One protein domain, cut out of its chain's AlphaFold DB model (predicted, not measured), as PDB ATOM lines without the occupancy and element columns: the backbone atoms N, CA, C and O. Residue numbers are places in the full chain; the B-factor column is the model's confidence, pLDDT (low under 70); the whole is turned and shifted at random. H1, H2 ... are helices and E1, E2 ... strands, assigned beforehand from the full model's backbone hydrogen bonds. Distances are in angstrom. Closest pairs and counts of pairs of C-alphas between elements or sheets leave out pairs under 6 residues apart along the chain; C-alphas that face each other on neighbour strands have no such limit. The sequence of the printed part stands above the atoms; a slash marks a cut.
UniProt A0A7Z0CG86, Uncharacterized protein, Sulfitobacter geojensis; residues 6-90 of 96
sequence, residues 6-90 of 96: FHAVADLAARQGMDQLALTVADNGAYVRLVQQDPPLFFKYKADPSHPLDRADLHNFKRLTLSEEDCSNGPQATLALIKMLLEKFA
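AT A GLANCE: This is residues 6 to 90 of the 96 residues of an uncharacterized protein of Sulfitobacter geojensis (UniProt A0A7Z0CG86). A strongly twisted sheet of four strands is covered on one face by two helices, H1 over the E1 side and H4 over E3, which meet about perpendicular to each other; two short helices lie toward the rim, H2 grazing the sheet and H3 just before H4. The printed part has 85 residues, with four named helices and four named strands in the order H1 E1 E2 E3 H2 E4 H3 H4. The sheet runs E1, E2, E3, E4 and is mixed, and the class is mixed, helices and strands. The whole is compact, with a radius of gyration of the C-alphas of 11.9 A and spans of 29 by 25 by 20 A.

IN THESE COORDINATES: Helix H1, residues 6 to 15, begins with C-alpha 6 at (-16.826, -3.807, -15.725) and is 14.0 A long from first to last C-alpha. Strand E1, residues 21 to 26, is 16.4 A long, and strand E2, residues 31 to 36, is 16.1 A. Strand E3, residues 41 to 45, is 13.5 A. Helix H2, residues 53 to 56, is 4.8 A. Strand E4, residues 62 to 66, is 12.9 A, with C-alpha 62 at (-5.890, -12.635, -5.558). Helix H3, residues 68 to 72, is 5.9 A. Helix H4, residues 74 to 88, is the longest helix at 21.4 A and ends with C-alpha 88 at (1.709, -3.733, -8.217).

HOW THE PARTS SIT: E1, E2 and E3 form a meander, each strand the antiparallel neighbour of the one before, with hairpins E1 and E2, and E2 and E3. N 24 and O 33 are 2.8 A apart, and N 36 and O 41 are 2.8 A apart, both within hydrogen-bond range. E3 and E4 are parallel at 29 degrees, with N 64 and O 42 at 2.8 A. E3, H2 and E4 make a strand-helix-strand unit, two parallel neighbour strands with a helix between, whose crossover is right-handed. H1 and H4 lie on the same face of the sheet, making two layers, helices on one face of a sheet. H1 has a height over the sheet of 9.1 A and lies over E1; its closest C-alphas to E1 are Ala 10 and Leu 23, 5.9 A. H4, at a height of 8.9 A, lies over E3, slantwise to the strands at 34 degrees on the local plane. With residues 75 to 79 alone H4 touches H1, about perpendicular at 73 degrees; the closest C-alphas are Val 9 and Pro 75, 4.8 A. With residues 77 to 81 alone it touches H3, the closest C-alphas being Cys 71 and Thr 78, 5.5 A. H3 is not on the sheet, and H2 only grazes it with residues 53 to 54. Every O i to N i+4 pair is within hydrogen-bond range in H1, H3 and H4; H2 is too short for one.

THE WHOLE: The two C-alphas farthest apart, Asn 28 and Lys 88, are 32.3 A from each other. The printed part has no cut. No link is long; E3 to H2, with 7 residues, is short and the others are tight. The mean pLDDT of the printed part is 94.2, and no printed residue is under 70.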
ATOM      1  N   PHE A   6     -17.812  -2.929 -15.093       95.88
ATOM      2  CA  PHE A   6     -16.826  -3.807 -15.725       95.88
ATOM      3  C   PHE A   6     -17.102  -4.155 -17.189       95.88
ATOM      4  O   PHE A   6     -16.143  -4.481 -17.880       95.88
ATOM      5  N   HIS A   7     -18.337  -4.041 -17.696       95.12
ATOM      6  CA  HIS A   7     -18.585  -4.265 -19.127       95.12
ATOM      7  C   HIS A   7     -17.808  -3.259 -19.982       95.12
ATOM      8  O   HIS A   7     -17.003  -3.643 -20.824       95.12
ATOM      9  N   ALA A   8     -17.970  -1.965 -19.692       94.62
ATOM     10  CA  ALA A   8     -17.287  -0.908 -20.432       94.62
ATOM     11  C   ALA A   8     -15.760  -0.947 -20.238       94.62
ATOM     12  O   ALA A   8     -15.008  -0.601 -21.147       94.62
ATOM     13  N   VAL A   9     -15.297  -1.373 -19.057       96.12
ATOM     14  CA  VAL A   9     -13.865  -1.544 -18.771       96.12
ATOM     15  C   VAL A   9     -13.272  -2.698 -19.577       96.12
ATOM     16  O   VAL A   9     -12.208  -2.521 -20.164       96.12
ATOM     17  N   ALA A  10     -13.947  -3.850 -19.642       95.75
ATOM     18  CA  ALA A  10     -13.495  -4.999 -20.423       95.75
ATOM     19  C   ALA A  10     -13.434  -4.680 -21.920       95.75
ATOM     20  O   ALA A  10     -12.423  -4.952 -22.565       95.75
ATOM     21  N   ASP A  11     -14.468  -4.026 -22.454       95.25
ATOM     22  CA  ASP A  11     -14.492  -3.592 -23.852       95.25
ATOM     23  C   ASP A  11     -13.323  -2.646 -24.165       95.25
ATOM     24  O   ASP A  11     -12.680  -2.751 -25.212       95.25
ATOM     25  N   LEU A  12     -13.023  -1.716 -23.251       96.38
ATOM     26  CA  LEU A  12     -11.891  -0.805 -23.396       96.38
ATOM     27  C   LEU A  12     -10.547  -1.539 -23.304       96.38
ATOM     28  O   LEU A  12      -9.647  -1.239 -24.085       96.38
ATOM     29  N   ALA A  13     -10.409  -2.484 -22.376       96.12
ATOM     30  CA  ALA A  13      -9.204  -3.289 -22.207       96.12
ATOM     31  C   ALA A  13      -8.902  -4.111 -23.470       96.12
ATOM     32  O   ALA A  13      -7.781  -4.055 -23.979       96.12
ATOM     33  N   ALA A  14      -9.917  -4.767 -24.042       95.00
ATOM     34  CA  ALA A  14      -9.802  -5.509 -25.297       95.00
ATOM     35  C   ALA A  14      -9.369  -4.601 -26.460       95.00
ATOM     36  O   ALA A  14      -8.454  -4.931 -27.211       95.00
ATOM     37  N   ARG A  15      -9.943  -3.393 -26.569       95.62
ATOM     38  CA  ARG A  15      -9.518  -2.395 -27.576       95.62
ATOM     39  C   ARG A  15      -8.074  -1.918 -27.396       95.62
ATOM     40  O   ARG A  15      -7.495  -1.399 -28.345       95.62
ATOM     41  N   GLN A  16      -7.509  -2.057 -26.197       95.25
ATOM     42  CA  GLN A  16      -6.120  -1.712 -25.885       95.25
ATOM     43  C   GLN A  16      -5.168  -2.921 -25.944       95.25
ATOM     44  O   GLN A  16      -4.003  -2.774 -25.579       95.25
ATOM     45  N   GLY A  17      -5.635  -4.092 -26.397       94.62
ATOM     46  CA  GLY A  17      -4.820  -5.307 -26.526       94.62
ATOM     47  C   GLY A  17      -4.529  -6.018 -25.202       94.62
ATOM     48  O   GLY A  17      -3.545  -6.745 -25.093       94.62
ATOM     49  N   MET A  18      -5.340  -5.792 -24.163       94.00
ATOM     50  CA  MET A  18      -5.209  -6.485 -22.876       94.00
ATOM     51  C   MET A  18      -5.956  -7.823 -22.890       94.00
ATOM     52  O   MET A  18      -6.905  -8.021 -22.133       94.00
ATOM     53  N   ASP A  19      -5.513  -8.754 -23.732       89.62
ATOM     54  CA  ASP A  19      -6.224 -10.017 -24.003       89.62
ATOM     55  C   ASP A  19      -6.333 -10.948 -22.783       89.62
ATOM     56  O   ASP A  19      -7.169 -11.848 -22.743       89.62
ATOM     57  N   GLN A  20      -5.496 -10.730 -21.765       92.00
ATOM     58  CA  GLN A  20      -5.520 -11.511 -20.531       92.00
ATOM     59  C   GLN A  20      -6.547 -11.030 -19.499       92.00
ATOM     60  O   GLN A  20      -6.860 -11.787 -18.579       92.00
ATOM     61  N   LEU A  21      -7.055  -9.798 -19.631       95.94
ATOM     62  CA  LEU A  21      -8.050  -9.232 -18.724       95.94
ATOM     63  C   LEU A  21      -9.450  -9.492 -19.290       95.94
ATOM     64  O   LEU A  21      -9.964  -8.721 -20.100       95.94
ATOM     65  N   ALA A  22     -10.077 -10.579 -18.849       95.12
ATOM     66  CA  ALA A  22     -11.358 -11.035 -19.372       95.12
ATOM     67  C   ALA A  22     -12.529 -10.704 -18.438       95.12
ATOM     68  O   ALA A  22     -12.425 -10.797 -17.212       95.12
ATOM     69  N   LEU A  23     -13.683 -10.376 -19.022       96.31
ATOM     70  CA  LEU A  23     -14.941 -10.284 -18.288       96.31
ATOM     71  C   LEU A  23     -15.549 -11.676 -18.129       96.31
ATOM     72  O   LEU A  23     -15.858 -12.342 -19.114       96.31
ATOM     73  N   THR A  24     -15.778 -12.090 -16.890       95.19
ATOM     74  CA  THR A  24     -16.537 -13.301 -16.578       95.19
ATOM     75  C   THR A  24     -17.931 -12.903 -16.124       95.19
ATOM     76  O   THR A  24     -18.071 -12.150 -15.158       95.19
ATOM     77  N   VAL A  25     -18.949 -13.408 -16.822       94.12
ATOM     78  CA  VAL A  25     -20.363 -13.200 -16.497       94.12
ATOM     79  C   VAL A  25     -21.038 -14.555 -16.319       94.12
ATOM     80  O   VAL A  25     -20.947 -15.402 -17.204       94.12
ATOM     81  N   ALA A  26     -21.719 -14.757 -15.194       91.94
ATOM     82  CA  ALA A  26     -22.489 -15.970 -14.911       91.94
ATOM     83  C   ALA A  26     -23.826 -15.626 -14.235       91.94
ATOM     84  O   ALA A  26     -24.123 -14.455 -13.975       91.94
ATOM     85  N   ASP A  27     -24.655 -16.647 -14.004       88.00
ATOM     86  CA  ASP A  27     -25.935 -16.539 -13.291       88.00
ATOM     87  C   ASP A  27     -26.838 -15.426 -13.835       88.00
ATOM     88  O   ASP A  27     -27.346 -14.577 -13.104       88.00
ATOM     89  N   ASN A  28     -27.005 -15.404 -15.163       85.88
ATOM     90  CA  ASN A  28     -27.811 -14.412 -15.882       85.88
ATOM     91  C   ASN A  28     -27.409 -12.951 -15.589       85.88
ATOM     92  O   ASN A  28     -28.254 -12.058 -15.594       85.88
ATOM     93  N   GLY A  29     -26.121 -12.704 -15.330       85.44
ATOM     94  CA  GLY A  29     -25.589 -11.369 -15.047       85.44
ATOM     95  C   GLY A  29     -25.547 -10.999 -13.565       85.44
ATOM     96  O   GLY A  29     -25.113  -9.898 -13.239       85.44
ATOM     97  N   ALA A  30     -25.956 -11.897 -12.663       86.75
ATOM     98  CA  ALA A  30     -25.800 -11.695 -11.221       86.75
ATOM     99  C   ALA A  30     -24.339 -11.840 -10.756       86.75
ATOM    100  O   ALA A  30     -23.961 -11.308  -9.709       86.75
ATOM    101  N   TYR A  31     -23.513 -12.541 -11.536       92.94
ATOM    102  CA  TYR A  31     -22.082 -12.673 -11.308       92.94
ATOM    103  C   TYR A  31     -21.310 -11.931 -12.394       92.94
ATOM    104  O   TYR A  31     -21.406 -12.297 -13.562       92.94
ATOM    105  N   VAL A  32     -20.530 -10.916 -12.011       95.56
ATOM    106  CA  VAL A  32     -19.646 -10.173 -12.920       95.56
ATOM    107  C   VAL A  32     -18.277  -9.982 -12.267       95.56
ATOM    108  O   VAL A  32     -18.174  -9.423 -11.175       95.56
ATOM    109  N   ARG A  33     -17.203 -10.437 -12.918       96.94
ATOM    110  CA  ARG A  33     -15.810 -10.224 -12.479       96.94
ATOM    111  C   ARG A  33     -14.925  -9.854 -13.658       96.94
ATOM    112  O   ARG A  33     -15.156 -10.325 -14.767       96.94
ATOM    113  N   LEU A  34     -13.885  -9.064 -13.402       97.06
ATOM    114  CA  LEU A  34     -12.738  -8.989 -14.310       97.06
ATOM    115  C   LEU A  34     -11.674  -9.948 -13.803       97.06
ATOM    116  O   LEU A  34     -11.320  -9.893 -12.627       97.06
ATOM    117  N   VAL A  35     -11.179 -10.817 -14.669       96.94
ATOM    118  CA  VAL A  35     -10.229 -11.871 -14.315       96.94
ATOM    119  C   VAL A  35      -8.980 -11.697 -15.167       96.94
ATOM    120  O   VAL A  35      -9.073 -11.657 -16.389       96.94
ATOM    121  N   GLN A  36      -7.831 -11.587 -14.509       96.19
ATOM    122  CA  GLN A  36      -6.501 -11.608 -15.107       96.19
ATOM    123  C   GLN A  36      -5.884 -12.983 -14.854       96.19
ATOM    124  O   GLN A  36      -5.844 -13.427 -13.708       96.19
ATOM    125  N   GLN A  37      -5.394 -13.640 -15.905       92.31
ATOM    126  CA  GLN A  37      -4.759 -14.958 -15.780       92.31
ATOM    127  C   GLN A  37      -3.333 -14.880 -15.221       92.31
ATOM    128  O   GLN A  37      -2.994 -15.648 -14.324       92.31
ATOM    129  N   ASP A  38      -2.518 -13.947 -15.722       90.31
ATOM    130  CA  ASP A  38      -1.132 -13.762 -15.287       90.31
ATOM    131  C   ASP A  38      -0.803 -12.263 -15.114       90.31
ATOM    132  O   ASP A  38      -0.816 -11.519 -16.097       90.31
ATOM    133  N   PRO A  39      -0.575 -11.765 -13.885       92.94
ATOM    134  CA  PRO A  39      -0.667 -12.481 -12.607       92.94
ATOM    135  C   PRO A  39      -2.107 -12.945 -12.291       92.94
ATOM    136  O   PRO A  39      -3.061 -12.291 -12.723       92.94
ATOM    137  N   PRO A  40      -2.306 -14.021 -11.496       95.12
ATOM    138  CA  PRO A  40      -3.635 -14.564 -11.205       95.12
ATOM    139  C   PRO A  40      -4.391 -13.664 -10.223       95.12
ATOM    140  O   PRO A  40      -4.329 -13.827  -8.997       95.12
ATOM    141  N   LEU A  41      -5.120 -12.689 -10.763       96.75
ATOM    142  CA  LEU A  41      -5.879 -11.687 -10.017       96.75
ATOM    143  C   LEU A  41      -7.318 -11.633 -10.527       96.75
ATOM    144  O   LEU A  41      -7.588 -11.831 -11.709       96.75
ATOM    145  N   PHE A  42      -8.258 -11.287  -9.655       97.12
ATOM    146  CA  PHE A  42      -9.599 -10.925 -10.096       97.12
ATOM    147  C   PHE A  42     -10.131  -9.713  -9.350       97.12
ATOM    148  O   PHE A  42      -9.889  -9.524  -8.154       97.12
ATOM    149  N   PHE A  43     -10.895  -8.903 -10.069       97.44
ATOM    150  CA  PHE A  43     -11.528  -7.704  -9.563       97.44
ATOM    151  C   PHE A  43     -13.006  -7.983  -9.331       97.44
ATOM    152  O   PHE A  43     -13.720  -8.482 -10.205       97.44
ATOM    153  N   LYS A  44     -13.461  -7.641  -8.129       96.44
ATOM    154  CA  LYS A  44     -14.859  -7.679  -7.712       96.44
ATOM    155  C   LYS A  44     -15.338  -6.253  -7.489       96.44
ATOM    156  O   LYS A  44     -14.670  -5.487  -6.793       96.44
ATOM    157  N   TYR A  45     -16.506  -5.908  -8.015       95.62
ATOM    158  CA  TYR A  45     -17.136  -4.648  -7.658       95.62
ATOM    159  C   TYR A  45     -17.707  -4.742  -6.237       95.62
ATOM    160  O   TYR A  45     -18.245  -5.775  -5.817       95.62
ATOM    161  N   LYS A  46     -17.517  -3.697  -5.429       94.25
ATOM    162  CA  LYS A  46     -17.857  -3.734  -3.999       94.25
ATOM    163  C   LYS A  46     -19.344  -3.991  -3.773       94.25
ATOM    164  O   LYS A  46     -19.664  -4.769  -2.876       94.25
ATOM    165  N   ALA A  47     -20.201  -3.381  -4.593       91.75
ATOM    166  CA  ALA A  47     -21.651  -3.527  -4.513       91.75
ATOM    167  C   ALA A  47     -22.142  -4.927  -4.923       91.75
ATOM    168  O   ALA A  47     -23.243  -5.317  -4.539       91.75
ATOM    169  N   ASP A  48     -21.327  -5.709  -5.639       92.12
ATOM    170  CA  ASP A  48     -21.716  -7.068  -6.008       92.12
ATOM    171  C   ASP A  48     -21.810  -7.970  -4.776       92.12
ATOM    172  O   ASP A  48     -20.951  -7.909  -3.882       92.12
ATOM    173  N   PRO A  49     -22.770  -8.905  -4.742       90.12
ATOM    174  CA  PRO A  49     -22.778  -9.938  -3.724       90.12
ATOM    175  C   PRO A  49     -21.518 -10.815  -3.821       90.12
ATOM    176  O   PRO A  49     -20.873 -10.960  -4.868       90.12
ATOM    177  N   SER A  50     -21.138 -11.408  -2.687       87.75
ATOM    178  CA  SER A  50     -20.169 -12.509  -2.708       87.75
ATOM    179  C   SER A  50     -20.811 -13.711  -3.386       87.75
ATOM    180  O   SER A  50     -21.978 -13.996  -3.126       87.75
ATOM    181  N   HIS A  51     -20.051 -14.421  -4.217       91.44
ATOM    182  CA  HIS A  51     -20.584 -15.542  -4.982       91.44
ATOM    183  C   HIS A  51     -19.776 -16.823  -4.732       91.44
ATOM    184  O   HIS A  51     -18.549 -16.737  -4.630       91.44
ATOM    185  N   PRO A  52     -20.404 -18.012  -4.648       91.62
ATOM    186  CA  PRO A  52     -19.686 -19.277  -4.479       91.62
ATOM    187  C   PRO A  52     -18.614 -19.532  -5.550       91.62
ATOM    188  O   PRO A  52     -17.559 -20.074  -5.224       91.62
ATOM    189  N   LEU A  53     -18.838 -19.066  -6.786       91.62
ATOM    190  CA  LEU A  53     -17.869 -19.178  -7.888       91.62
ATOM    191  C   LEU A  53     -16.528 -18.493  -7.585       91.62
ATOM    192  O   LEU A  53     -15.488 -18.992  -8.001       91.62
ATOM    193  N   ASP A  54     -16.514 -17.430  -6.764       91.00
ATOM    194  CA  ASP A  54     -15.263 -16.786  -6.334       91.00
ATOM    195  C   ASP A  54     -14.346 -17.778  -5.584       91.00
ATOM    196  O   ASP A  54     -13.127 -17.639  -5.605       91.00
ATOM    197  N   ARG A  55     -14.924 -18.774  -4.896       88.81
ATOM    198  CA  ARG A  55     -14.174 -19.821  -4.184       88.81
ATOM    199  C   ARG A  55     -14.002 -21.096  -4.997       88.81
ATOM    200  O   ARG A  55     -13.068 -21.831  -4.724       88.81
ATOM    201  N   ALA A  56     -14.903 -21.401  -5.924       90.38
ATOM    202  CA  ALA A  56     -14.765 -22.591  -6.757       90.38
ATOM    203  C   ALA A  56     -13.652 -22.382  -7.796       90.38
ATOM    204  O   ALA A  56     -12.649 -23.098  -7.795       90.38
ATOM    205  N   ASP A  57     -13.772 -21.316  -8.586       90.25
ATOM    206  CA  ASP A  57     -12.977 -21.143  -9.804       90.25
ATOM    207  C   ASP A  57     -11.765 -20.234  -9.579       90.25
ATOM    208  O   ASP A  57     -10.734 -20.378 -10.230       90.25
ATOM    209  N   LEU A  58     -11.864 -19.314  -8.614       93.00
ATOM    210  CA  LEU A  58     -10.875 -18.258  -8.378       93.00
ATOM    211  C   LEU A  58     -10.156 -18.389  -7.024       93.00
ATOM    212  O   LEU A  58      -9.552 -17.427  -6.554       93.00
ATOM    213  N   HIS A  59     -10.171 -19.570  -6.391       90.31
ATOM    214  CA  HIS A  59      -9.551 -19.776  -5.070       90.31
ATOM    215  C   HIS A  59      -8.051 -19.456  -5.022       90.31
ATOM    216  O   HIS A  59      -7.561 -18.990  -3.996       90.31
ATOM    217  N   ASN A  60      -7.336 -19.679  -6.129       91.50
ATOM    218  CA  ASN A  60      -5.909 -19.374  -6.253       91.50
ATOM    219  C   ASN A  60      -5.636 -17.946  -6.741       91.50
ATOM    220  O   ASN A  60      -4.480 -17.548  -6.834       91.50
ATOM    221  N   PHE A  61      -6.667 -17.166  -7.062       94.88
ATOM    222  CA  PHE A  61      -6.497 -15.812  -7.567       94.88
ATOM    223  C   PHE A  61      -6.552 -14.814  -6.411       94.88
ATOM    224  O   PHE A  61      -7.343 -14.936  -5.467       94.88
ATOM    225  N   LYS A  62      -5.754 -13.748  -6.496       95.25
ATOM    226  CA  LYS A  62      -5.890 -12.635  -5.558       95.25
ATOM    227  C   LYS A  62      -7.175 -11.874  -5.863       95.25
ATOM    228  O   LYS A  62      -7.310 -11.255  -6.915       95.25
ATOM    229  N   ARG A  63      -8.083 -11.819  -4.890       96.12
ATOM    230  CA  ARG A  63      -9.239 -10.919  -4.952       96.12
ATOM    231  C   ARG A  63      -8.832  -9.476  -4.667       96.12
ATOM    232  O   ARG A  63      -8.342  -9.180  -3.573       96.12
ATOM    233  N   LEU A  64      -9.147  -8.581  -5.593       97.00
ATOM    234  CA  LEU A  64      -9.110  -7.130  -5.426       97.00
ATOM    235  C   LEU A  64     -10.538  -6.590  -5.509       97.00
ATOM    236  O   LEU A  64     -11.332  -7.028  -6.334       97.00
ATOM    237  N   THR A  65     -10.913  -5.691  -4.602       96.88
ATOM    238  CA  THR A  65     -12.263  -5.109  -4.582       96.88
ATOM    239  C   THR A  65     -12.188  -3.654  -5.002       96.88
ATOM    240  O   THR A  65     -11.457  -2.895  -4.375       96.88
ATOM    241  N   LEU A  66     -12.943  -3.290  -6.037       97.12
ATOM    242  CA  LEU A  66     -13.074  -1.915  -6.513       97.12
ATOM    243  C   LEU A  66     -14.373  -1.326  -5.970       97.12
ATOM    244  O   LEU A  66     -15.441  -1.932  -6.086       97.12
ATOM    245  N   SER A  67     -14.269  -0.175  -5.320       96.06
ATOM    246  CA  SER A  67     -15.405   0.566  -4.784       96.06
ATOM    247  C   SER A  67     -16.217   1.250  -5.887       96.06
ATOM    248  O   SER A  67     -15.843   1.258  -7.059       96.06
ATOM    249  N   GLU A  68     -17.354   1.830  -5.504       94.31
ATOM    250  CA  GLU A  68     -18.148   2.675  -6.399       94.31
ATOM    251  C   GLU A  68     -17.359   3.900  -6.865       94.31
ATOM    252  O   GLU A  68     -17.416   4.239  -8.041       94.31
ATOM    253  N   GLU A  69     -16.564   4.499  -5.976       94.81
ATOM    254  CA  GLU A  69     -15.706   5.650  -6.270       94.81
ATOM    255  C   GLU A  69     -14.579   5.299  -7.254       94.81
ATOM    256  O   GLU A  69     -14.344   6.031  -8.212       94.81
ATOM    257  N   ASP A  70     -13.959   4.124  -7.108       95.31
ATOM    258  CA  ASP A  70     -12.956   3.620  -8.065       95.31
ATOM    259  C   ASP A  70     -13.535   3.447  -9.489       95.31
ATOM    260  O   ASP A  70     -12.808   3.456 -10.489       95.31
ATOM    261  N   CYS A  71     -14.858   3.275  -9.584       94.62
ATOM    262  CA  CYS A  71     -15.589   3.071 -10.834       94.62
ATOM    263  C   CYS A  71     -16.338   4.323 -11.332       94.62
ATOM    264  O   CYS A  71     -16.840   4.321 -12.457       94.62
ATOM    265  N   SER A  72     -16.433   5.388 -10.527       92.69
ATOM    266  CA  SER A  72     -17.304   6.539 -10.813       92.69
ATOM    267  C   SER A  72     -16.730   7.480 -11.873       92.69
ATOM    268  O   SER A  72     -17.483   8.116 -12.607       92.69
ATOM    269  N   ASN A  73     -15.402   7.513 -12.016       92.50
ATOM    270  CA  ASN A  73     -14.684   8.345 -12.988       92.50
ATOM    271  C   ASN A  73     -14.652   7.749 -14.412       92.50
ATOM    272  O   ASN A  73     -13.921   8.227 -15.281       92.50
ATOM    273  N   GLY A  74     -15.447   6.706 -14.664       93.94
ATOM    274  CA  GLY A  74     -15.614   6.092 -15.977       93.94
ATOM    275  C   GLY A  74     -14.550   5.046 -16.340       93.94
ATOM    276  O   GLY A  74     -13.553   4.863 -15.635       93.94
ATOM    277  N   PRO A  75     -14.743   4.342 -17.473       95.50
ATOM    278  CA  PRO A  75     -13.972   3.149 -17.813       95.50
ATOM    279  C   PRO A  75     -12.481   3.421 -18.042       95.50
ATOM    280  O   PRO A  75     -11.673   2.546 -17.740       95.50
ATOM    281  N   GLN A  76     -12.081   4.609 -18.522       96.81
ATOM    282  CA  GLN A  76     -10.654   4.939 -18.655       96.81
ATOM    283  C   GLN A  76      -9.952   5.010 -17.295       96.81
ATOM    284  O   GLN A  76      -8.879   4.426 -17.135       96.81
ATOM    285  N   ALA A  77     -10.546   5.707 -16.323       96.94
ATOM    286  CA  ALA A  77      -9.961   5.868 -14.996       96.94
ATOM    287  C   ALA A  77      -9.904   4.526 -14.254       96.94
ATOM    288  O   ALA A  77      -8.868   4.166 -13.693       96.94
ATOM    289  N   THR A  78     -10.979   3.739 -14.333       97.50
ATOM    290  CA  THR A  78     -11.020   2.400 -13.734       97.50
ATOM    291  C   THR A  78     -10.009   1.457 -14.378       97.50
ATOM    292  O   THR A  78      -9.318   0.729 -13.668       97.50
ATOM    293  N   LEU A  79      -9.851   1.489 -15.708       97.44
ATOM    294  CA  LEU A  79      -8.836   0.680 -16.384       97.44
ATOM    295  C   LEU A  79      -7.412   1.107 -16.004       97.44
ATOM    296  O   LEU A  79      -6.552   0.248 -15.821       97.44
ATOM    297  N   ALA A  80      -7.150   2.408 -15.851       97.75
ATOM    298  CA  ALA A  80      -5.852   2.902 -15.391       97.75
ATOM    299  C   ALA A  80      -5.524   2.409 -13.970       97.75
ATOM    300  O   ALA A  80      -4.409   1.948 -13.721       97.75
ATOM    301  N   LEU A  81      -6.509   2.422 -13.066       97.62
ATOM    302  CA  LEU A  81      -6.370   1.837 -11.732       97.62
ATOM    303  C   LEU A  81      -6.093   0.329 -11.800       97.62
ATOM    304  O   LEU A  81      -5.198  -0.160 -11.112       97.62
ATOM    305  N   ILE A  82      -6.824  -0.405 -12.641       97.12
ATOM    306  CA  ILE A  82      -6.598  -1.841 -12.838       97.12
ATOM    307  C   ILE A  82      -5.167  -2.095 -13.307       97.12
ATOM    308  O   ILE A  82      -4.495  -2.916 -12.698       97.12
ATOM    309  N   LYS A  83      -4.665  -1.364 -14.310       96.81
ATOM    310  CA  LYS A  83      -3.279  -1.503 -14.789       96.81
ATOM    311  C   LYS A  83      -2.255  -1.289 -13.676       96.81
ATOM    312  O   LYS A  83      -1.388  -2.133 -13.485       96.81
ATOM    313  N   MET A  84      -2.417  -0.230 -12.884       97.44
ATOM    314  CA  MET A  84      -1.558   0.032 -11.723       97.44
ATOM    315  C   MET A  84      -1.586  -1.126 -10.712       97.44
ATOM    316  O   MET A  84      -0.564  -1.485 -10.131       97.44
ATOM    317  N   LEU A  85      -2.759  -1.727 -10.486       97.19
ATOM    318  CA  LEU A  85      -2.900  -2.884  -9.604       97.19
ATOM    319  C   LEU A  85      -2.265  -4.144 -10.207       97.19
ATOM    320  O   LEU A  85      -1.618  -4.881  -9.469       97.19
ATOM    321  N   LEU A  86      -2.406  -4.377 -11.514       96.12
ATOM    322  CA  LEU A  86      -1.732  -5.477 -12.211       96.12
ATOM    323  C   LEU A  86      -0.210  -5.362 -12.058       96.12
ATOM    324  O   LEU A  86       0.431  -6.332 -11.673       96.12
ATOM    325  N   GLU A  87       0.352  -4.169 -12.263       96.12
ATOM    326  CA  GLU A  87       1.784  -3.899 -12.069       96.12
ATOM    327  C   GLU A  87       2.211  -4.109 -10.612       96.12
ATOM    328  O   GLU A  87       3.191  -4.799 -10.332       96.12
ATOM    329  N   LYS A  88       1.440  -3.578  -9.655       96.56
ATOM    330  CA  LYS A  88       1.709  -3.733  -8.217       96.56
ATOM    331  C   LYS A  88       1.732  -5.197  -7.766       96.56
ATOM    332  O   LYS A  88       2.409  -5.525  -6.792       96.56
ATOM    333  N   PHE A  89       0.954  -6.052  -8.419       95.50
ATOM    334  CA  PHE A  89       0.822  -7.467  -8.090       95.50
ATOM    335  C   PHE A  89       1.440  -8.380  -9.159       95.50
ATOM    336  O   PHE A  89       1.106  -9.562  -9.187       95.50
ATOM    337  N   ALA A  90       2.356  -7.869  -9.988       94.31
ATOM    338  CA  ALA A  90       3.019  -8.643 -11.040       94.31
ATOM    339  C   ALA A  90       3.715  -9.902 -10.491       94.31
ATOM    340  O   ALA A  90       3.632 -10.967 -11.090       94.31
TER     341      ALA A  90